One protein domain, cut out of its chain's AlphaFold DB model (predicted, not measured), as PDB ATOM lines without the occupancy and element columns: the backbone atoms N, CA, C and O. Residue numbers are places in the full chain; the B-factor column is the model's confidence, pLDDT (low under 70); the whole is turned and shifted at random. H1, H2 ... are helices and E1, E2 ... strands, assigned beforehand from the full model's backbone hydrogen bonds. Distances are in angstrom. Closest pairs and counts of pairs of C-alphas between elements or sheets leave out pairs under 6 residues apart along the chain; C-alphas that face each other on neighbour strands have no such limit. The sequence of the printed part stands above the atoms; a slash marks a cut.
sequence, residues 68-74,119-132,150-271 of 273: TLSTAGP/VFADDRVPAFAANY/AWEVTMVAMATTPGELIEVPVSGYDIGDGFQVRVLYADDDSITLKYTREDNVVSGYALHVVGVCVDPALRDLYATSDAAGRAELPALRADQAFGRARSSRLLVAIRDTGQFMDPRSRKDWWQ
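What this domain is: This is residues 68 to 74, 119 to 132 and 150 to 271 of the 273 residues of an uncharacterized protein of Deltaproteobacteria bacterium (UniProt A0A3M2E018). Picture a large, strongly twisted sheet of nine strands, partly face to face with a small sheet of E4, E10 and E8, a sandwich of two unequal sheets with their strands crossed. Helix H1 lies across the large sheet over E5, while the short helix H2 is on neither sheet. The printed part has 143 residues, with two named helices and twelve named strands in the order E1 to E8, H1, E9 to E12, H2; the class is mixed. Both sheets are antiparallel; the large one is branched at E11, and the small one runs E4, E10, E8. The whole is compact, with a radius of gyration of the C-alphas of 14.4 A and spans of 39 by 32 by 24 A.

How they stand to each other: Begin at E11, residues 249 to 256: E3, residues 155 to 159, and E12, residues 259 to 261, lie on one side of it, E7, residues 205 to 210, on the other side. Within hydrogen-bond range of E11 you find N 158 and O 250 of E3 and E11, 2.8 A, N 208 and O 253 of E7 and E11, 2.8 A, and N 256 and O 259 of the hairpin E11 and E12, 2.9 A. Edge strand E2, residues 128 to 132, pairs with E3 through N 129 and O 157, 2.8 A. E5, residues 181 to 186, E6, residues 190 to 194, and E7 form a meander, each strand the antiparallel neighbour of the one before, with N 184 and O 192 at 2.9 A and N 193 and O 207 at 2.8 A. E9, residues 232 to 236, is the antiparallel neighbour of E5, with N 183 and O 234 within hydrogen-bond range at 2.8 A, and of edge strand E1, residues 68 to 70, with N 69 and O 233 at 2.9 A. In the small sheet E10, residues 241 to 245, pairs with E4, residues 165 to 167, by N 166 and O 243, 2.9 A, and with E8, residues 212 to 214, by N 213 and O 244, 2.8 A. The facing parts of the sheets are 8.4 A centre to centre, their strands at 43 degrees. H1, residues 216 to 227, has a height over the large sheet of 7.5 A and runs across the strands, at 66 degrees to E5 on the local plane; its closest C-alphas to E9 are Ser 225 and Leu 233, 5.6 A. With residues 216 to 220 it only grazes the small sheet. H2, residues 266 to 269, is apart from H1. Every O i to N i+4 pair of H1 is within hydrogen-bond range; H2 is too short for such a pair.

Where its parts are: Find C-alpha 68 at (10.321, -29.749, 12.995), where E1 begins. E11 runs 23.4 A from C-alpha 249 at (22.574, -45.475, 33.814), E7 spans 16.9 A and H1 16.2 A. H2 ends at C-alpha 269, (9.318, -53.530, 23.601).

The domain as a whole: The C-alphas farthest apart, Ala 127 and Ala 228, are 39.8 A apart. Look for two cuts: C-alphas 74 and 119 are 29.2 A apart, 132 and 150 12.8 A. The link E4 to E5 is long, 13 residues. No printed residue has a pLDDT under 70.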
ATOM      1  N   THR A  68      11.622 -29.803  12.324       98.56
ATOM      2  CA  THR A  68      10.321 -29.749  12.995       98.56
ATOM      3  C   THR A  68       9.224 -30.387  12.156       98.56
ATOM      4  O   THR A  68       9.343 -30.516  10.937       98.56
ATOM      5  N   LEU A  69       8.141 -30.763  12.833       97.94
ATOM      6  CA  LEU A  69       6.861 -31.108  12.232       97.94
ATOM      7  C   LEU A  69       5.723 -30.338  12.900       97.94
ATOM      8  O   LEU A  69       5.713 -30.138  14.124       97.94
ATOM      9  N   SER A  70       4.700 -30.032  12.100       97.81
ATOM     10  CA  SER A  70       3.473 -29.396  12.580       97.81
ATOM     11  C   SER A  70       2.764 -30.270  13.606       97.81
ATOM     12  O   SER A  70       2.535 -31.469  13.391       97.81
ATOM     13  N   THR A  71       2.332 -29.639  14.689       97.56
ATOM     14  CA  THR A  71       1.452 -30.231  15.693       97.56
ATOM     15  C   THR A  71       0.096 -30.554  15.080       97.56
ATOM     16  O   THR A  71      -0.536 -29.705  14.452       97.56
ATOM     17  N   ALA A  72      -0.374 -31.784  15.276       96.38
ATOM     18  CA  ALA A  72      -1.747 -32.143  14.954       96.38
ATOM     19  C   ALA A  72      -2.667 -31.855  16.148       96.38
ATOM     20  O   ALA A  72      -2.425 -32.327  17.256       96.38
ATOM     21  N   GLY A  73      -3.759 -31.126  15.906       93.94
ATOM     22  CA  GLY A  73      -4.757 -30.840  16.937       93.94
ATOM     23  C   GLY A  73      -4.342 -29.721  17.904       93.94
ATOM     24  O   GLY A  73      -3.528 -28.871  17.541       93.94
ATOM     25  N   PRO A  74      -4.959 -29.660  19.099       93.50
ATOM     26  CA  PRO A  74      -4.671 -28.611  20.068       93.50
ATOM     27  C   PRO A  74      -3.261 -28.759  20.647       93.50
ATOM     28  O   PRO A  74      -2.777 -29.872  20.862       93.50
ATOM     29  N   VAL A 119      17.510 -48.275  21.354       98.19
ATOM     30  CA  VAL A 119      17.946 -47.048  22.045       98.19
ATOM     31  C   VAL A 119      19.475 -46.954  22.037       98.19
ATOM     32  O   VAL A 119      20.032 -45.858  22.106       98.19
ATOM     33  N   PHE A 120      20.145 -48.106  21.965       97.88
ATOM     34  CA  PHE A 120      21.592 -48.240  21.892       97.88
ATOM     35  C   PHE A 120      21.995 -48.613  20.466       97.88
ATOM     36  O   PHE A 120      21.407 -49.521  19.886       97.88
ATOM     37  N   ALA A 121      23.055 -47.990  19.951       95.56
ATOM     38  CA  ALA A 121      23.529 -48.187  18.576       95.56
ATOM     39  C   ALA A 121      23.963 -49.633  18.228       95.56
ATOM     40  O   ALA A 121      24.213 -49.947  17.067       95.56
ATOM     41  N   ASP A 122      24.125 -50.510  19.226       96.69
ATOM     42  CA  ASP A 122      24.446 -51.935  19.063       96.69
ATOM     43  C   ASP A 122      23.225 -52.864  19.238       96.69
ATOM     44  O   ASP A 122      23.381 -54.085  19.310       96.69
ATOM     45  N   ASP A 123      22.016 -52.300  19.316       97.19
ATOM     46  CA  ASP A 123      20.732 -52.984  19.493       97.19
ATOM     47  C   ASP A 123      20.684 -53.959  20.687       97.19
ATOM     48  O   ASP A 123      19.969 -54.978  20.667       97.19
ATOM     49  N   ARG A 124      21.479 -53.713  21.733       97.25
ATOM     50  CA  ARG A 124      21.598 -54.636  22.866       97.25
ATOM     51  C   ARG A 124      20.395 -54.584  23.805       97.25
ATOM     52  O   ARG A 124      19.711 -53.576  23.949       97.25
ATOM     53  N   VAL A 125      20.206 -55.670  24.556       98.25
ATOM     54  CA  VAL A 125      19.453 -55.615  25.817       98.25
ATOM     55  C   VAL A 125      20.436 -55.184  26.909       98.25
ATOM     56  O   VAL A 125      21.353 -55.953  27.215       98.25
ATOM     57  N   PRO A 126      20.312 -53.975  27.485       97.69
ATOM     58  CA  PRO A 126      21.198 -53.545  28.558       97.69
ATOM     59  C   PRO A 126      20.922 -54.345  29.835       97.69
ATOM     60  O   PRO A 126      19.842 -54.910  30.028       97.69
ATOM     61  N   ALA A 127      21.875 -54.342  30.766       97.81
ATOM     62  CA  ALA A 127      21.585 -54.788  32.122       97.81
ATOM     63  C   ALA A 127      20.576 -53.829  32.779       97.81
ATOM     64  O   ALA A 127      20.721 -52.609  32.706       97.81
ATOM     65  N   PHE A 128      19.567 -54.385  33.446       97.56
ATOM     66  CA  PHE A 128      18.583 -53.615  34.205       97.56
ATOM     67  C   PHE A 128      19.140 -53.424  35.614       97.56
ATOM     68  O   PHE A 128      19.200 -54.370  36.393       97.56
ATOM     69  N   ALA A 129      19.598 -52.216  35.927       96.25
ATOM     70  CA  ALA A 129      20.280 -51.918  37.183       96.25
ATOM     71  C   ALA A 129      19.310 -51.768  38.365       96.25
ATOM     72  O   ALA A 129      19.668 -52.076  39.500       96.25
ATOM     73  N   ALA A 130      18.098 -51.269  38.112       97.19
ATOM     74  CA  ALA A 130      17.071 -51.058  39.127       97.19
ATOM     75  C   ALA A 130      15.686 -50.897  38.488       97.19
ATOM     76  O   ALA A 130      15.565 -50.523  37.319       97.19
ATOM     77  N   ASN A 131      14.651 -51.120  39.296       98.06
ATOM     78  CA  ASN A 131      13.259 -50.917  38.924       98.06
ATOM     79  C   ASN A 131      12.644 -49.786  39.755       98.06
ATOM     80  O   ASN A 131      12.933 -49.629  40.945       98.06
ATOM     81  N   TYR A 132      11.725 -49.045  39.141       98.50
ATOM     82  CA  TYR A 132      10.993 -47.958  39.774       98.50
ATOM     83  C   TYR A 132       9.512 -47.987  39.394       98.50
ATOM     84  O   TYR A 132       9.102 -48.537  38.367       98.50
ATOM     85  N   ALA A 150      -0.865 -49.965  38.789       95.38
ATOM     86  CA  ALA A 150      -1.275 -50.796  37.653       95.38
ATOM     87  C   ALA A 150      -0.195 -51.804  37.223       95.38
ATOM     88  O   ALA A 150      -0.524 -52.883  36.735       95.38
ATOM     89  N   TRP A 151       1.079 -51.468  37.444       95.88
ATOM     90  CA  TRP A 151       2.226 -52.325  37.153       95.88
ATOM     91  C   TRP A 151       3.186 -52.341  38.338       95.88
ATOM     92  O   TRP A 151       3.351 -51.335  39.029       95.88
ATOM     93  N   GLU A 152       3.854 -53.477  38.557       95.81
ATOM     94  CA  GLU A 152       4.908 -53.594  39.576       95.81
ATOM     95  C   GLU A 152       6.068 -52.628  39.292       95.81
ATOM     96  O   GLU A 152       6.664 -52.084  40.226       95.81
ATOM     97  N   VAL A 153       6.354 -52.410  38.004       98.31
ATOM     98  CA  VAL A 153       7.409 -51.549  37.473       98.31
ATOM     99  C   VAL A 153       6.819 -50.688  36.362       98.31
ATOM    100  O   VAL A 153       6.150 -51.201  35.475       98.31
ATOM    101  N   THR A 154       7.069 -49.380  36.404       98.56
ATOM    102  CA  THR A 154       6.689 -48.430  35.335       98.56
ATOM    103  C   THR A 154       7.870 -47.610  34.822       98.56
ATOM    104  O   THR A 154       7.721 -46.789  33.919       98.56
ATOM    105  N   MET A 155       9.057 -47.835  35.385       98.75
ATOM    106  CA  MET A 155      10.310 -47.240  34.947       98.75
ATOM    107  C   MET A 155      11.472 -48.172  35.292       98.75
ATOM    108  O   MET A 155      11.493 -48.783  36.360       98.75
ATOM    109  N   VAL A 156      12.462 -48.264  34.410       98.62
ATOM    110  CA  VAL A 156      13.665 -49.086  34.608       98.62
ATOM    111  C   VAL A 156      14.919 -48.232  34.498       98.62
ATOM    112  O   VAL A 156      14.967 -47.319  33.676       98.62
ATOM    113  N   ALA A 157      15.937 -48.539  35.302       98.31
ATOM    114  CA  ALA A 157      17.296 -48.067  35.064       98.31
ATOM    115  C   ALA A 157      18.021 -49.049  34.146       98.31
ATOM    116  O   ALA A 157      18.258 -50.197  34.524       98.31
ATOM    117  N   MET A 158      18.403 -48.586  32.964       98.25
ATOM    118  CA  MET A 158      19.214 -49.332  32.010       98.25
ATOM    119  C   MET A 158      20.675 -48.934  32.173       98.25
ATOM    120  O   MET A 158      20.980 -47.745  32.241       98.25
ATOM    121  N   ALA A 159      21.569 -49.918  32.257       97.38
ATOM    122  CA  ALA A 159      23.002 -49.681  32.349       97.38
ATOM    123  C   ALA A 159      23.543 -49.059  31.057       97.38
ATOM    124  O   ALA A 159      23.239 -49.535  29.960       97.38
ATOM    125  N   THR A 160      24.374 -48.032  31.216       96.81
ATOM    126  CA  THR A 160      24.983 -47.265  30.126       96.81
ATOM    127  C   THR A 160      26.474 -47.051  30.350       96.81
ATOM    128  O   THR A 160      26.982 -47.218  31.460       96.81
ATOM    129  N   THR A 161      27.185 -46.642  29.303       94.69
ATOM    130  CA  THR A 161      28.512 -46.018  29.430       94.69
ATOM    131  C   THR A 161      28.364 -44.498  29.319       94.69
ATOM    132  O   THR A 161      27.733 -44.041  28.366       94.69
ATOM    133  N   PRO A 162      28.939 -43.685  30.230       93.81
ATOM    134  CA  PRO A 162      28.899 -42.230  30.090       93.81
ATOM    135  C   PRO A 162      29.400 -41.776  28.710       93.81
ATOM    136  O   PRO A 162      30.458 -42.207  28.254       93.81
ATOM    137  N   GLY A 163      28.640 -40.908  28.047       94.06
ATOM    138  CA  GLY A 163      28.940 -40.392  26.712       94.06
ATOM    139  C   GLY A 163      28.498 -41.280  25.542       94.06
ATOM    140  O   GLY A 163      28.609 -40.836  24.393       94.06
ATOM    141  N   GLU A 164      27.980 -42.490  25.782       95.62
ATOM    142  CA  GLU A 164      27.442 -43.330  24.703       95.62
ATOM    143  C   GLU A 164      26.220 -42.680  24.048       95.62
ATOM    144  O   GLU A 164      25.438 -42.017  24.728       95.62
ATOM    145  N   LEU A 165      26.074 -42.840  22.730       97.38
ATOM    146  CA  LEU A 165      24.944 -42.280  21.989       97.38
ATOM    147  C   LEU A 165      23.641 -42.969  22.388       97.38
ATOM    148  O   LEU A 165      23.603 -44.192  22.514       97.38
ATOM    149  N   ILE A 166      22.597 -42.158  22.544       98.56
ATOM    150  CA  ILE A 166      21.231 -42.594  22.816       98.56
ATOM    151  C   ILE A 166      20.352 -42.162  21.642       98.56
ATOM    152  O   ILE A 166      20.317 -40.983  21.261       98.56
ATOM    153  N   GLU A 167      19.664 -43.138  21.063       98.69
ATOM    154  CA  GLU A 167      18.964 -43.029  19.787       98.69
ATOM    155  C   GLU A 167      17.456 -43.205  19.953       98.69
ATOM    156  O   GLU A 167      16.962 -43.764  20.936       98.69
ATOM    157  N   VAL A 168      16.699 -42.671  18.991       98.75
ATOM    158  CA  VAL A 168      15.252 -42.882  18.917       98.75
ATOM    159  C   VAL A 168      14.979 -44.374  18.714       98.75
ATOM    160  O   VAL A 168      15.396 -44.908  17.684       98.75
ATOM    161  N   PRO A 169      14.232 -45.033  19.620       98.38
ATOM    162  CA  PRO A 169      13.890 -46.426  19.414       98.38
ATOM    163  C   PRO A 169      13.093 -46.615  18.121       98.38
ATOM    164  O   PRO A 169      12.131 -45.894  17.846       98.38
ATOM    165  N   VAL A 170      13.477 -47.617  17.340       98.31
ATOM    166  CA  VAL A 170      12.832 -47.964  16.084       98.31
ATOM    167  C   VAL A 170      11.409 -48.393  16.383       98.31
ATOM    168  O   VAL A 170      11.129 -49.189  17.280       98.31
ATOM    169  N   SER A 171      10.493 -47.878  15.584       98.00
ATOM    170  CA  SER A 171       9.102 -48.299  15.556       98.00
ATOM    171  C   SER A 171       8.667 -48.580  14.119       98.00
ATOM    172  O   SER A 171       9.389 -48.303  13.164       98.00
ATOM    173  N   GLY A 172       7.462 -49.111  13.933       96.81
ATOM    174  CA  GLY A 172       6.853 -49.211  12.601       96.81
ATOM    175  C   GLY A 172       6.057 -47.967  12.197       96.81
ATOM    176  O   GLY A 172       5.289 -48.028  11.234       96.81
ATOM    177  N   TYR A 173       6.148 -46.881  12.969       97.38
ATOM    178  CA  TYR A 173       5.376 -45.661  12.761       97.38
ATOM    179  C   TYR A 173       6.122 -44.657  11.874       97.38
ATOM    180  O   TYR A 173       7.340 -44.522  11.945       97.38
ATOM    181  N   ASP A 174       5.354 -43.940  11.056       97.50
ATOM    182  CA  ASP A 174       5.769 -42.742  10.325       97.50
ATOM    183  C   ASP A 174       4.744 -41.655  10.660       97.50
ATOM    184  O   ASP A 174       3.542 -41.822  10.415       97.50
ATOM    185  N   ILE A 175       5.207 -40.579  11.292       97.75
ATOM    186  CA  ILE A 175       4.371 -39.456  11.728       97.75
ATOM    187  C   ILE A 175       4.389 -38.291  10.727       97.75
ATOM    188  O   ILE A 175       3.849 -37.227  11.021       97.75
ATOM    189  N   GLY A 176       4.969 -38.488   9.542       97.50
ATOM    190  CA  GLY A 176       5.138 -37.502   8.480       97.50
ATOM    191  C   GLY A 176       6.607 -37.337   8.095       97.50
ATOM    192  O   GLY A 176       7.482 -37.335   8.956       97.50
ATOM    193  N   ASP A 177       6.875 -37.168   6.796       95.25
ATOM    194  CA  ASP A 177       8.196 -36.844   6.232       95.25
ATOM    195  C   ASP A 177       9.348 -37.784   6.664       95.25
ATOM    196  O   ASP A 177      10.526 -37.403   6.694       95.25
ATOM    197  N   GLY A 178       9.007 -39.041   6.981       96.62
ATOM    198  CA  GLY A 178       9.940 -40.076   7.423       96.62
ATOM    199  C   GLY A 178      10.388 -39.946   8.882       96.62
ATOM    200  O   GLY A 178      11.339 -40.620   9.282       96.62
ATOM    201  N   PHE A 179       9.758 -39.080   9.676       98.62
ATOM    202  CA  PHE A 179       9.986 -38.995  11.117       98.62
ATOM    203  C   PHE A 179       9.171 -40.059  11.858       98.62
ATOM    204  O   PHE A 179       8.055 -40.390  11.463       98.62
ATOM    205  N   GLN A 180       9.711 -40.576  12.963       98.50
ATOM    206  CA  GLN A 180       9.023 -41.555  13.817       98.50
ATOM    207  C   GLN A 180       8.470 -40.939  15.088       98.50
ATOM    208  O   GLN A 180       7.422 -41.358  15.578       98.50
ATOM    209  N   VAL A 181       9.181 -39.948  15.618       98.81
ATOM    210  CA  VAL A 181       8.818 -39.307  16.873       98.81
ATOM    211  C   VAL A 181       8.846 -37.802  16.747       98.81
ATOM    212  O   VAL A 181       9.613 -37.236  15.970       98.81
ATOM    213  N   ARG A 182       8.043 -37.154  17.582       98.50
ATOM    214  CA  ARG A 182       8.199 -35.746  17.932       98.50
ATOM    215  C   ARG A 182       8.669 -35.596  19.373       98.50
ATOM    216  O   ARG A 182       8.371 -36.443  20.216       98.50
ATOM    217  N   VAL A 183       9.356 -34.498  19.657       98.81
ATOM    218  CA  VAL A 183       9.832 -34.141  20.994       98.81
ATOM    219  C   VAL A 183       8.774 -33.290  21.687       98.81
ATOM    220  O   VAL A 183       8.512 -32.165  21.268       98.81
ATOM    221  N   LEU A 184       8.158 -33.823  22.744       98.81
ATOM    222  CA  LEU A 184       7.170 -33.085  23.541       98.81
ATOM    223  C   LEU A 184       7.806 -32.282  24.675       98.81
ATOM    224  O   LEU A 184       7.235 -31.284  25.109       98.81
ATOM    225  N   TYR A 185       8.964 -32.722  25.154       98.88
ATOM    226  CA  TYR A 185       9.732 -32.052  26.190       98.88
ATOM    227  C   TYR A 185      11.207 -32.390  26.023       98.88
ATOM    228  O   TYR A 185      11.520 -33.544  25.736       98.88
ATOM    229  N   ALA A 186      12.088 -31.413  26.209       98.69
ATOM    230  CA  ALA A 186      13.524 -31.621  26.301       98.69
ATOM    231  C   ALA A 186      14.147 -30.571  27.223       98.69
ATOM    232  O   ALA A 186      13.832 -29.383  27.122       98.69
ATOM    233  N   ASP A 187      15.053 -31.008  28.088       97.44
ATOM    234  CA  ASP A 187      15.921 -30.140  28.876       97.44
ATOM    235  C   ASP A 187      17.344 -30.718  28.965       97.44
ATOM    236  O   ASP A 187      17.761 -31.481  28.095       97.44
ATOM    237  N   ASP A 188      18.131 -30.297  29.957       95.56
ATOM    238  CA  ASP A 188      19.545 -30.671  30.068       95.56
ATOM    239  C   ASP A 188      19.779 -32.166  30.317       95.56
ATOM    240  O   ASP A 188      20.841 -32.676  29.954       95.56
ATOM    241  N   ASP A 189      18.838 -32.859  30.966       96.94
ATOM    242  CA  ASP A 189      19.028 -34.250  31.384       96.94
ATOM    243  C   ASP A 189      17.843 -35.186  31.104       96.94
ATOM    244  O   ASP A 189      17.875 -36.358  31.504       96.94
ATOM    245  N   SER A 190      16.805 -34.698  30.422       98.38
ATOM    246  CA  SER A 190      15.613 -35.476  30.111       98.38
ATOM    247  C   SER A 190      14.940 -35.082  28.798       98.38
ATOM    248  O   SER A 190      15.013 -33.944  28.335       98.38
ATOM    249  N   ILE A 191      14.254 -36.050  28.195       98.88
ATOM    250  CA  ILE A 191      13.499 -35.874  26.954       98.88
ATOM    251  C   ILE A 191      12.263 -36.776  26.938       98.88
ATOM    252  O   ILE A 191      12.277 -37.894  27.458       98.88
ATOM    253  N   THR A 192      11.195 -36.292  26.306       98.94
ATOM    254  CA  THR A 192       9.967 -37.050  26.055       98.94
ATOM    255  C   THR A 192       9.690 -37.129  24.562       98.94
ATOM    256  O   THR A 192       9.471 -36.110  23.902       98.94
ATOM    257  N   LEU A 193       9.660 -38.354  24.042       98.88
ATOM    258  CA  LEU A 193       9.407 -38.676  22.640       98.88
ATOM    259  C   LEU A 193       7.983 -39.203  22.465       98.88
ATOM    260  O   LEU A 193       7.499 -39.976  23.290       98.88
ATOM    261  N   LYS A 194       7.315 -38.826  21.377       98.56
ATOM    262  CA  LYS A 194       5.941 -39.239  21.073       98.56
ATOM    263  C   LYS A 194       5.830 -39.791  19.659       98.56
ATOM    264  O   LYS A 194       6.242 -39.121  18.720       98.56
ATOM    265  N   TYR A 195       5.206 -40.961  19.513       98.56
ATOM    266  CA  TYR A 195       5.049 -41.689  18.240       98.56
ATOM    267  C   TYR A 195       3.773 -41.312  17.468       98.56
ATOM    268  O   TYR A 195       3.239 -42.089  16.679       98.56
ATOM    269  N   THR A 196       3.251 -40.115  17.722       98.06
ATOM    270  CA  THR A 196       2.119 -39.508  17.015       98.06
ATOM    271  C   THR A 196       2.359 -37.998  16.890       98.06
ATOM    272  O   THR A 196       3.356 -37.491  17.404       98.06
ATOM    273  N   ARG A 197       1.484 -37.262  16.189       97.56
ATOM    274  CA  ARG A 197       1.677 -35.827  15.888       97.56
ATOM    275  C   ARG A 197       1.093 -34.868  16.929       97.56
ATOM    276  O   ARG A 197       1.325 -33.662  16.842       97.56
ATOM    277  N   GLU A 198       0.297 -35.366  17.865       97.94
ATOM    278  CA  GLU A 198      -0.403 -34.558  18.858       97.94
ATOM    279  C   GLU A 198       0.540 -34.033  19.948       97.94
ATOM    280  O   GLU A 198       1.583 -34.621  20.237       97.94
ATOM    281  N   ASP A 199       0.190 -32.904  20.565       97.94
ATOM    282  CA  ASP A 199       0.947 -32.293  21.668       97.94
ATOM    283  C   ASP A 199       0.460 -32.764  23.045       97.94
ATOM    284  O   ASP A 199       0.082 -31.984  23.917       97.94
ATOM    285  N   ASN A 200       0.366 -34.083  23.201       97.50
ATOM    286  CA  ASN A 200      -0.041 -34.748  24.433       97.50
ATOM    287  C   ASN A 200       0.339 -36.235  24.379       97.50
ATOM    288  O   ASN A 200       0.792 -36.753  23.356       97.50
ATOM    289  N   VAL A 201       0.113 -36.950  25.480       97.50
ATOM    290  CA  VAL A 201       0.377 -38.394  25.563       97.50
ATOM    291  C   VAL A 201      -0.881 -39.264  25.464       97.50
ATOM    292  O   VAL A 201      -0.766 -40.474  25.627       97.50
ATOM    293  N   VAL A 202      -2.054 -38.690  25.170       96.94
ATOM    294  CA  VAL A 202      -3.367 -39.356  25.298       96.94
ATOM    295  C   VAL A 202      -3.512 -40.569  24.382       96.94
ATOM    296  O   VAL A 202      -4.067 -41.572  24.811       96.94
ATOM    297  N   SER A 203      -2.998 -40.508  23.152       96.25
ATOM    298  CA  SER A 203      -3.144 -41.583  22.156       96.25
ATOM    299  C   SER A 203      -1.797 -42.057  21.637       96.25
ATOM    300  O   SER A 203      -0.964 -41.225  21.295       96.25
ATOM    301  N   GLY A 204      -1.574 -43.369  21.543       97.38
ATOM    302  CA  GLY A 204      -0.321 -43.949  21.038       97.38
ATOM    303  C   GLY A 204       0.843 -43.863  22.029       97.38
ATOM    304  O   GLY A 204       0.677 -43.412  23.167       97.38
ATOM    305  N   TYR A 205       2.039 -44.264  21.597       98.69
ATOM    306  CA  TYR A 205       3.182 -44.422  22.499       98.69
ATOM    307  C   TYR A 205       3.884 -43.110  22.841       98.69
ATOM    308  O   TYR A 205       4.013 -42.228  21.989       98.69
ATOM    309  N   ALA A 206       4.355 -42.991  24.082       98.75
ATOM    310  CA  ALA A 206       5.303 -41.961  24.502       98.75
ATOM    311  C   ALA A 206       6.439 -42.588  25.317       98.75
ATOM    312  O   ALA A 206       6.199 -43.499  26.105       98.75
ATOM    313  N   LEU A 207       7.659 -42.094  25.137       98.81
ATOM    314  CA  LEU A 207       8.844 -42.538  25.858       98.81
ATOM    315  C   LEU A 207       9.405 -41.374  26.663       98.81
ATOM    316  O   LEU A 207       9.675 -40.317  26.100       98.81
ATOM    317  N   HIS A 208       9.614 -41.587  27.954       98.88
ATOM    318  CA  HIS A 208      10.330 -40.666  28.823       98.88
ATOM    319  C   HIS A 208      11.726 -41.214  29.086       98.88
ATOM    320  O   HIS A 208      11.856 -42.362  29.518       98.88
ATOM    321  N   VAL A 209      12.743 -40.385  28.867       98.88
ATOM    322  CA  VAL A 209      14.145 -40.722  29.118       98.88
ATOM    323  C   VAL A 209      14.739 -39.688  30.069       98.88
ATOM    324  O   VAL A 209      14.604 -38.488  29.835       98.88
ATOM    325  N   VAL A 210      15.385 -40.144  31.142       98.69
ATOM    326  CA  VAL A 210      16.084 -39.299  32.128       98.69
ATOM    327  C   VAL A 210      17.517 -39.798  32.305       98.69
ATOM    328  O   VAL A 210      17.771 -40.999  32.233       98.69
ATOM    329  N   GLY A 211      18.455 -38.888  32.562       97.25
ATOM    330  CA  GLY A 211      19.880 -39.204  32.664       97.25
ATOM    331  C   GLY A 211      20.595 -39.157  31.314       97.25
ATOM    332  O   GLY A 211      21.587 -39.856  31.117       97.25
ATOM    333  N   VAL A 212      20.094 -38.344  30.384       97.31
ATOM    334  CA  VAL A 212      20.645 -38.175  29.035       97.31
ATOM    335  C   VAL A 212      21.033 -36.721  28.814       97.31
ATOM    336  O   VAL A 212      20.200 -35.845  28.980       97.31
ATOM    337  N   CYS A 213      22.268 -36.443  28.410       97.44
ATOM    338  CA  CYS A 213      22.607 -35.134  27.862       97.44
ATOM    339  C   CYS A 213      21.929 -35.004  26.494       97.44
ATOM    340  O   CYS A 213      22.414 -35.576  25.515       97.44
ATOM    341  N   VAL A 214      20.795 -34.304  26.427       98.44
ATOM    342  CA  VAL A 214      20.128 -34.010  25.151       98.44
ATOM    343  C   VAL A 214      21.056 -33.144  24.305       98.44
ATOM    344  O   VAL A 214      21.673 -32.212  24.826       98.44
ATOM    345  N   ASP A 215      21.163 -33.452  23.012       98.38
ATOM    346  CA  ASP A 215      22.016 -32.689  22.106       98.38
ATOM    347  C   ASP A 215      21.664 -31.188  22.170       98.38
ATOM    348  O   ASP A 215      20.483 -30.834  22.043       98.38
ATOM    349  N   PRO A 216      22.652 -30.289  22.356       97.19
ATOM    350  CA  PRO A 216      22.380 -28.863  22.488       97.19
ATOM    351  C   PRO A 216      21.587 -28.273  21.316       97.19
ATOM    352  O   PRO A 216      20.692 -27.467  21.552       97.19
ATOM    353  N   ALA A 217      21.826 -28.707  20.072       98.12
ATOM    354  CA  ALA A 217      21.083 -28.202  18.919       98.12
ATOM    355  C   ALA A 217      19.620 -28.674  18.924       98.12
ATOM    356  O   ALA A 217      18.730 -27.918  18.527       98.12
ATOM    357  N   LEU A 218      19.345 -29.894  19.401       98.81
ATOM    358  CA  LEU A 218      17.973 -30.375  19.586       98.81
ATOM    359  C   LEU A 218      17.259 -29.610  20.701       98.81
ATOM    360  O   LEU A 218      16.102 -29.221  20.535       98.81
ATOM    361  N   ARG A 219      17.942 -29.376  21.825       98.06
ATOM    362  CA  ARG A 219      17.398 -28.618  22.956       98.06
ATOM    363  C   ARG A 219      17.098 -27.170  22.571       98.06
ATOM    364  O   ARG A 219      16.023 -26.675  22.896       98.06
ATOM    365  N   ASP A 220      17.993 -26.517  21.834       98.44
ATOM    366  CA  ASP A 220      17.801 -25.143  21.359       98.44
ATOM    367  C   ASP A 220      16.638 -25.051  20.358       98.44
ATOM    368  O   ASP A 220      15.820 -24.125  20.426       98.44
ATOM    369  N   LEU A 221      16.510 -26.040  19.462       98.81
ATOM    370  CA  LEU A 221      15.370 -26.139  18.550       98.81
ATOM    371  C   LEU A 221      14.063 -26.339  19.325       98.81
ATOM    372  O   LEU A 221      13.082 -25.648  19.053       98.81
ATOM    373  N   TYR A 222      14.056 -27.234  20.316       98.81
ATOM    374  CA  TYR A 222      12.905 -27.454  21.189       98.81
ATOM    375  C   TYR A 222      12.506 -26.176  21.934       98.81
ATOM    376  O   TYR A 222      11.345 -25.783  21.867       98.81
ATOM    377  N   ALA A 223      13.451 -25.495  22.586       98.62
ATOM    378  CA  ALA A 223      13.188 -24.264  23.331       98.62
ATOM    379  C   ALA A 223      12.638 -23.150  22.426       98.62
ATOM    380  O   ALA A 223      11.709 -22.438  22.809       98.62
ATOM    381  N   THR A 224      13.159 -23.037  21.200       98.62
ATOM    382  CA  THR A 224      12.651 -22.094  20.191       98.62
ATOM    383  C   THR A 224      11.215 -22.428  19.793       98.62
ATOM    384  O   THR A 224      10.354 -21.548  19.780       98.62
ATOM    385  N   SER A 225      10.939 -23.699  19.500       98.56
ATOM    386  CA  SER A 225       9.605 -24.206  19.166       98.56
ATOM    387  C   SER A 225       8.593 -24.019  20.302       98.56
ATOM    388  O   SER A 225       7.448 -23.634  20.059       98.56
ATOM    389  N   ASP A 226       9.013 -24.263  21.543       98.31
ATOM    390  CA  ASP A 226       8.192 -24.104  22.742       98.31
ATOM    391  C   ASP A 226       7.828 -22.633  22.974       98.31
ATOM    392  O   ASP A 226       6.648 -22.289  23.060       98.31
ATOM    393  N   ALA A 227       8.823 -21.741  22.926       97.81
ATOM    394  CA  ALA A 227       8.620 -20.297  23.028       97.81
ATOM    395  C   ALA A 227       7.768 -19.724  21.877       97.81
ATOM    396  O   ALA A 227       7.068 -18.728  22.060       97.81
ATOM    397  N   ALA A 228       7.790 -20.361  20.702       97.75
ATOM    398  CA  ALA A 228       6.955 -20.012  19.552       97.75
ATOM    399  C   ALA A 228       5.512 -20.554  19.640       97.75
ATOM    400  O   ALA A 228       4.742 -20.418  18.687       97.75
ATOM    401  N   GLY A 229       5.120 -21.164  20.764       97.44
ATOM    402  CA  GLY A 229       3.755 -21.634  20.999       97.44
ATOM    403  C   GLY A 229       3.467 -23.031  20.451       97.44
ATOM    404  O   GLY A 229       2.301 -23.372  20.261       97.44
ATOM    405  N   ARG A 230       4.503 -23.844  20.199       97.94
ATOM    406  CA  ARG A 230       4.390 -25.292  19.942       97.94
ATOM    407  C   ARG A 230       3.545 -25.677  18.722       97.94
ATOM    408  O   ARG A 230       3.093 -26.814  18.624       97.94
ATOM    409  N   ALA A 231       3.332 -24.772  17.765       97.38
ATOM    410  CA  ALA A 231       2.675 -25.107  16.496       97.38
ATOM    411  C   ALA A 231       3.525 -26.069  15.641       97.38
ATOM    412  O   ALA A 231       2.989 -26.879  14.889       97.38
ATOM    413  N   GLU A 232       4.843 -26.003  15.811       97.88
ATOM    414  CA  GLU A 232       5.862 -26.861  15.210       97.88
ATOM    415  C   GLU A 232       6.774 -27.347  16.342       97.88
ATOM    416  O   GLU A 232       7.298 -26.516  17.085       97.88
ATOM    417  N   LEU A 233       6.978 -28.658  16.487       98.69
ATOM    418  CA  LEU A 233       7.926 -29.221  17.466       98.69
ATOM    419  C   LEU A 233       9.002 -30.047  16.754       98.69
ATOM    420  O   LEU A 233       8.727 -30.564  15.666       98.69
ATOM    421  N   PRO A 234      10.197 -30.213  17.355       98.81
ATOM    422  CA  PRO A 234      11.232 -31.064  16.790       98.81
ATOM    423  C   PRO A 234      10.719 -32.480  16.523       98.81
ATOM    424  O   PRO A 234       9.957 -33.036  17.317       98.81
ATOM    425  N   ALA A 235      11.167 -33.068  15.422       98.69
ATOM    426  CA  ALA A 235      10.870 -34.433  15.034       98.69
ATOM    427  C   ALA A 235      12.153 -35.170  14.644       98.69
ATOM    428  O   ALA A 235      13.103 -34.576  14.127       98.69
ATOM    429  N   LEU A 236      12.178 -36.468  14.931       98.75
ATOM    430  CA  LEU A 236      13.362 -37.312  14.811       98.75
ATOM    431  C   LEU A 236      13.023 -38.600  14.059       98.75
ATOM    432  O   LEU A 236      11.903 -39.118  14.131       98.75
ATOM    433  N   ARG A 237      13.996 -39.092  13.295       98.56
ATOM    434  CA  ARG A 237      13.901 -40.357  12.557       98.56
ATOM    435  C   ARG A 237      14.280 -41.531  13.457       98.56
ATOM    436  O   ARG A 237      14.866 -41.328  14.516       98.56
ATOM    437  N   ALA A 238      13.948 -42.741  13.013       97.50
ATOM    438  CA  ALA A 238      14.471 -43.968  13.613       97.50
ATOM    439  C   ALA A 238      16.007 -43.914  13.658       97.50
ATOM    440  O   ALA A 238      16.605 -43.337  12.744       97.50
ATOM    441  N   ASP A 239      16.615 -44.470  14.707       97.25
ATOM    442  CA  ASP A 239      18.076 -44.534  14.907       97.25
ATOM    443  C   ASP A 239      18.772 -43.160  14.939       97.25
ATOM    444  O   ASP A 239      19.996 -43.041  14.917       97.25
ATOM    445  N   GLN A 240      18.008 -42.065  14.986       98.44
ATOM    446  CA  GLN A 240      18.592 -40.741  15.092       98.44
ATOM    447  C   GLN A 240      19.029 -40.496  16.536       98.44
ATOM    448  O   GLN A 240      18.201 -40.455  17.447       98.44
ATOM    449  N   ALA A 241      20.324 -40.257  16.736       98.31
ATOM    450  CA  ALA A 241      20.846 -39.863  18.035       98.31
ATOM    451  C   ALA A 241      20.256 -38.516  18.488       98.31
ATOM    452  O   ALA A 241      20.314 -37.506  17.773       98.31
ATOM    453  N   PHE A 242      19.695 -38.497  19.695       98.50
ATOM    454  CA  PHE A 242      19.125 -37.294  20.314       98.50
ATOM    455  C   PHE A 242      19.919 -36.821  21.529       98.50
ATOM    456  O   PHE A 242      19.678 -35.727  22.037       98.50
ATOM    457  N   GLY A 243      20.845 -37.640  22.019       97.81
ATOM    458  CA  GLY A 243      21.661 -37.304  23.167       97.81
ATOM    459  C   GLY A 243      22.707 -38.363  23.463       97.81
ATOM    460  O   GLY A 243      22.942 -39.286  22.679       97.81
ATOM    461  N   ARG A 244      23.335 -38.217  24.624       97.94
ATOM    462  CA  ARG A 244      24.326 -39.153  25.154       97.94
ATOM    463  C   ARG A 244      24.016 -39.507  26.597       97.94
ATOM    464  O   ARG A 244      23.543 -38.656  27.348       97.94
ATOM    465  N   ALA A 245      24.307 -40.731  27.019       97.12
ATOM    466  CA  ALA A 245      24.122 -41.115  28.414       97.12
ATOM    467  C   ALA A 245      24.976 -40.224  29.322       97.12
ATOM    468  O   ALA A 245      26.183 -40.086  29.126       97.12
ATOM    469  N   ARG A 246      24.357 -39.620  30.336       94.56
ATOM    470  CA  ARG A 246      25.046 -38.700  31.248       94.56
ATOM    471  C   ARG A 246      25.943 -39.435  32.244       94.56
ATOM    472  O   ARG A 246      26.964 -38.900  32.667       94.56
ATOM    473  N   SER A 247      25.554 -40.650  32.619       92.38
ATOM    474  CA  SER A 247      26.233 -41.474  33.618       92.38
ATOM    475  C   SER A 247      26.222 -42.953  33.211       92.38
ATOM    476  O   SER A 247      26.040 -43.284  32.039       92.38
ATOM    477  N   SER A 248      26.450 -43.852  34.171       94.62
ATOM    478  CA  SER A 248      26.419 -45.303  33.965       94.62
ATOM    479  C   SER A 248      25.006 -45.904  33.937       94.62
ATOM    480  O   SER A 248      24.848 -47.128  33.947       94.62
ATOM    481  N   ARG A 249      23.967 -45.063  33.985       95.12
ATOM    482  CA  ARG A 249      22.574 -45.475  33.814       95.12
ATOM    483  C   ARG A 249      21.728 -44.379  33.174       95.12
ATOM    484  O   ARG A 249      21.945 -43.196  33.426       95.12
ATOM    485  N   LEU A 250      20.682 -44.793  32.472       96.62
ATOM    486  CA  LEU A 250      19.553 -43.951  32.074       96.62
ATOM    487  C   LEU A 250      18.250 -44.549  32.604       96.62
ATOM    488  O   LEU A 250      18.163 -45.760  32.812       96.62
ATOM    489  N   LEU A 251      17.240 -43.715  32.837       98.75
ATOM    490  CA  LEU A 251      15.903 -44.168  33.214       98.75
ATOM    491  C   LEU A 251      14.970 -44.092  32.022       98.75
ATOM    492  O   LEU A 251      14.929 -43.072  31.337       98.75
ATOM    493  N   VAL A 252      14.182 -45.144  31.832       98.75
ATOM    494  CA  VAL A 252      13.180 -45.229  30.771       98.75
ATOM    495  C   VAL A 252      11.830 -45.590  31.362       98.75
ATOM    496  O   VAL A 252      11.703 -46.584  32.076       98.75
ATOM    497  N   ALA A 253      10.819 -44.801  31.010       98.81
ATOM    498  CA  ALA A 253       9.413 -45.128  31.200       98.81
ATOM    499  C   ALA A 253       8.685 -45.021  29.860       98.81
ATOM    500  O   ALA A 253       8.939 -44.098  29.086       98.81
ATOM    501  N   ILE A 254       7.759 -45.940  29.597       98.69
ATOM    502  CA  ILE A 254       6.955 -45.938  28.375       98.69
ATOM    503  C   ILE A 254       5.476 -45.819  28.723       98.69
ATOM    504  O   ILE A 254       5.003 -46.381  29.715       98.69
ATOM    505  N   ARG A 255       4.749 -45.065  27.903       98.50
ATOM    506  CA  ARG A 255       3.295 -44.988  27.935       98.50
ATOM    507  C   ARG A 255       2.685 -45.580  26.683       98.50
ATOM    508  O   ARG A 255       3.208 -45.360  25.594       98.50
ATOM    509  N   ASP A 256       1.531 -46.210  26.846       97.69
ATOM    510  CA  ASP A 256       0.591 -46.535  25.779       97.69
ATOM    511  C   ASP A 256      -0.728 -45.811  26.057       97.69
ATOM    512  O   ASP A 256      -1.376 -46.052  27.076       97.69
ATOM    513  N   THR A 257      -1.110 -44.894  25.164       96.50
ATOM    514  CA  THR A 257      -2.429 -44.242  25.199       96.50
ATOM    515  C   THR A 257      -2.711 -43.621  26.578       96.50
ATOM    516  O   THR A 257      -3.712 -43.870  27.249       96.50
ATOM    517  N   GLY A 258      -1.735 -42.842  27.049       94.75
ATOM    518  CA  GLY A 258      -1.768 -42.137  28.327       94.75
ATOM    519  C   GLY A 258      -1.419 -42.979  29.555       94.75
ATOM    520  O   GLY A 258      -1.102 -42.392  30.585       94.75
ATOM    521  N   GLN A 259      -1.401 -44.310  29.487       97.25
ATOM    522  CA  GLN A 259      -1.092 -45.165  30.639       97.25
ATOM    523  C   GLN A 259       0.382 -45.546  30.662       97.25
ATOM    524  O   GLN A 259       0.924 -45.938  29.635       97.25
ATOM    525  N   PHE A 260       1.035 -45.463  31.822       98.44
ATOM    526  CA  PHE A 260       2.365 -46.052  31.990       98.44
ATOM    527  C   PHE A 260       2.288 -47.577  31.921       98.44
ATOM    528  O   PHE A 260       1.342 -48.169  32.438       98.44
ATOM    529  N   MET A 261       3.301 -48.192  31.313       98.31
ATOM    530  CA  MET A 261       3.402 -49.638  31.106       98.31
ATOM    531  C   MET A 261       4.675 -50.187  31.751       98.31
ATOM    532  O   MET A 261       5.578 -49.417  32.079       98.31
ATOM    533  N   ASP A 262       4.771 -51.511  31.895       98.19
ATOM    534  CA  ASP A 262       6.008 -52.163  32.335       98.19
ATOM    535  C   ASP A 262       7.040 -52.201  31.188       98.19
ATOM    536  O   ASP A 262       6.839 -52.942  30.215       98.19
ATOM    537  N   PRO A 263       8.159 -51.446  31.264       98.31
ATOM    538  CA  PRO A 263       9.151 -51.390  30.188       98.31
ATOM    539  C   PRO A 263       9.935 -52.699  30.012       98.31
ATOM    540  O   PRO A 263      10.713 -52.824  29.069       98.31
ATOM    541  N   ARG A 264       9.759 -53.683  30.902       98.31
ATOM    542  CA  ARG A 264      10.420 -54.995  30.837       98.31
ATOM    543  C   ARG A 264       9.695 -55.991  29.929       98.31
ATOM    544  O   ARG A 264      10.241 -57.066  29.693       98.31
ATOM    545  N   SER A 265       8.485 -55.677  29.452       97.94
ATOM    546  CA  SER A 265       7.682 -56.604  28.641       97.94
ATOM    547  C   SER A 265       8.411 -57.014  27.360       97.94
ATOM    548  O   SER A 265       8.501 -56.232  26.408       97.94
ATOM    549  N   ARG A 266       8.917 -58.253  27.323       97.88
ATOM    550  CA  ARG A 266       9.714 -58.782  26.209       97.88
ATOM    551  C   ARG A 266       8.943 -58.727  24.895       97.88
ATOM    552  O   ARG A 266       9.465 -58.254  23.891       97.88
ATOM    553  N   LYS A 267       7.683 -59.173  24.919       96.50
ATOM    554  CA  LYS A 267       6.845 -59.262  23.715       96.50
ATOM    555  C   LYS A 267       6.540 -57.900  23.091       96.50
ATOM    556  O   LYS A 267       6.308 -57.838  21.893       96.50
ATOM    557  N   ASP A 268       6.511 -56.831  23.887       97.31
ATOM    558  CA  ASP A 268       6.049 -55.523  23.422       97.31
ATOM    559  C   ASP A 268       7.220 -54.658  22.949       97.31
ATOM    560  O   ASP A 268       7.212 -54.175  21.813       97.31
ATOM    561  N   TRP A 269       8.253 -54.525  23.787       98.06
ATOM    562  CA  TRP A 269       9.318 -53.530  23.601       98.06
ATOM    563  C   TRP A 269      10.678 -54.121  23.217       98.06
ATOM    564  O   TRP A 269      11.619 -53.371  22.964       98.06
ATOM    565  N   TRP A 270      10.808 -55.450  23.227       98.00
ATOM    566  CA  TRP A 270      12.074 -56.161  23.022       98.00
ATOM    567  C   TRP A 270      11.895 -57.322  22.040       98.00
ATOM    568  O   TRP A 270      12.352 -58.441  22.274       98.00
ATOM    569  N   GLN A 271      11.181 -57.079  20.946       95.19
ATOM    570  CA  GLN A 271      10.847 -58.110  19.973       95.19
ATOM    571  C   GLN A 271      12.126 -58.719  19.377       95.19
ATOM    572  O   GLN A 271      13.035 -58.016  18.939       95.19
TER     573      GLN A 271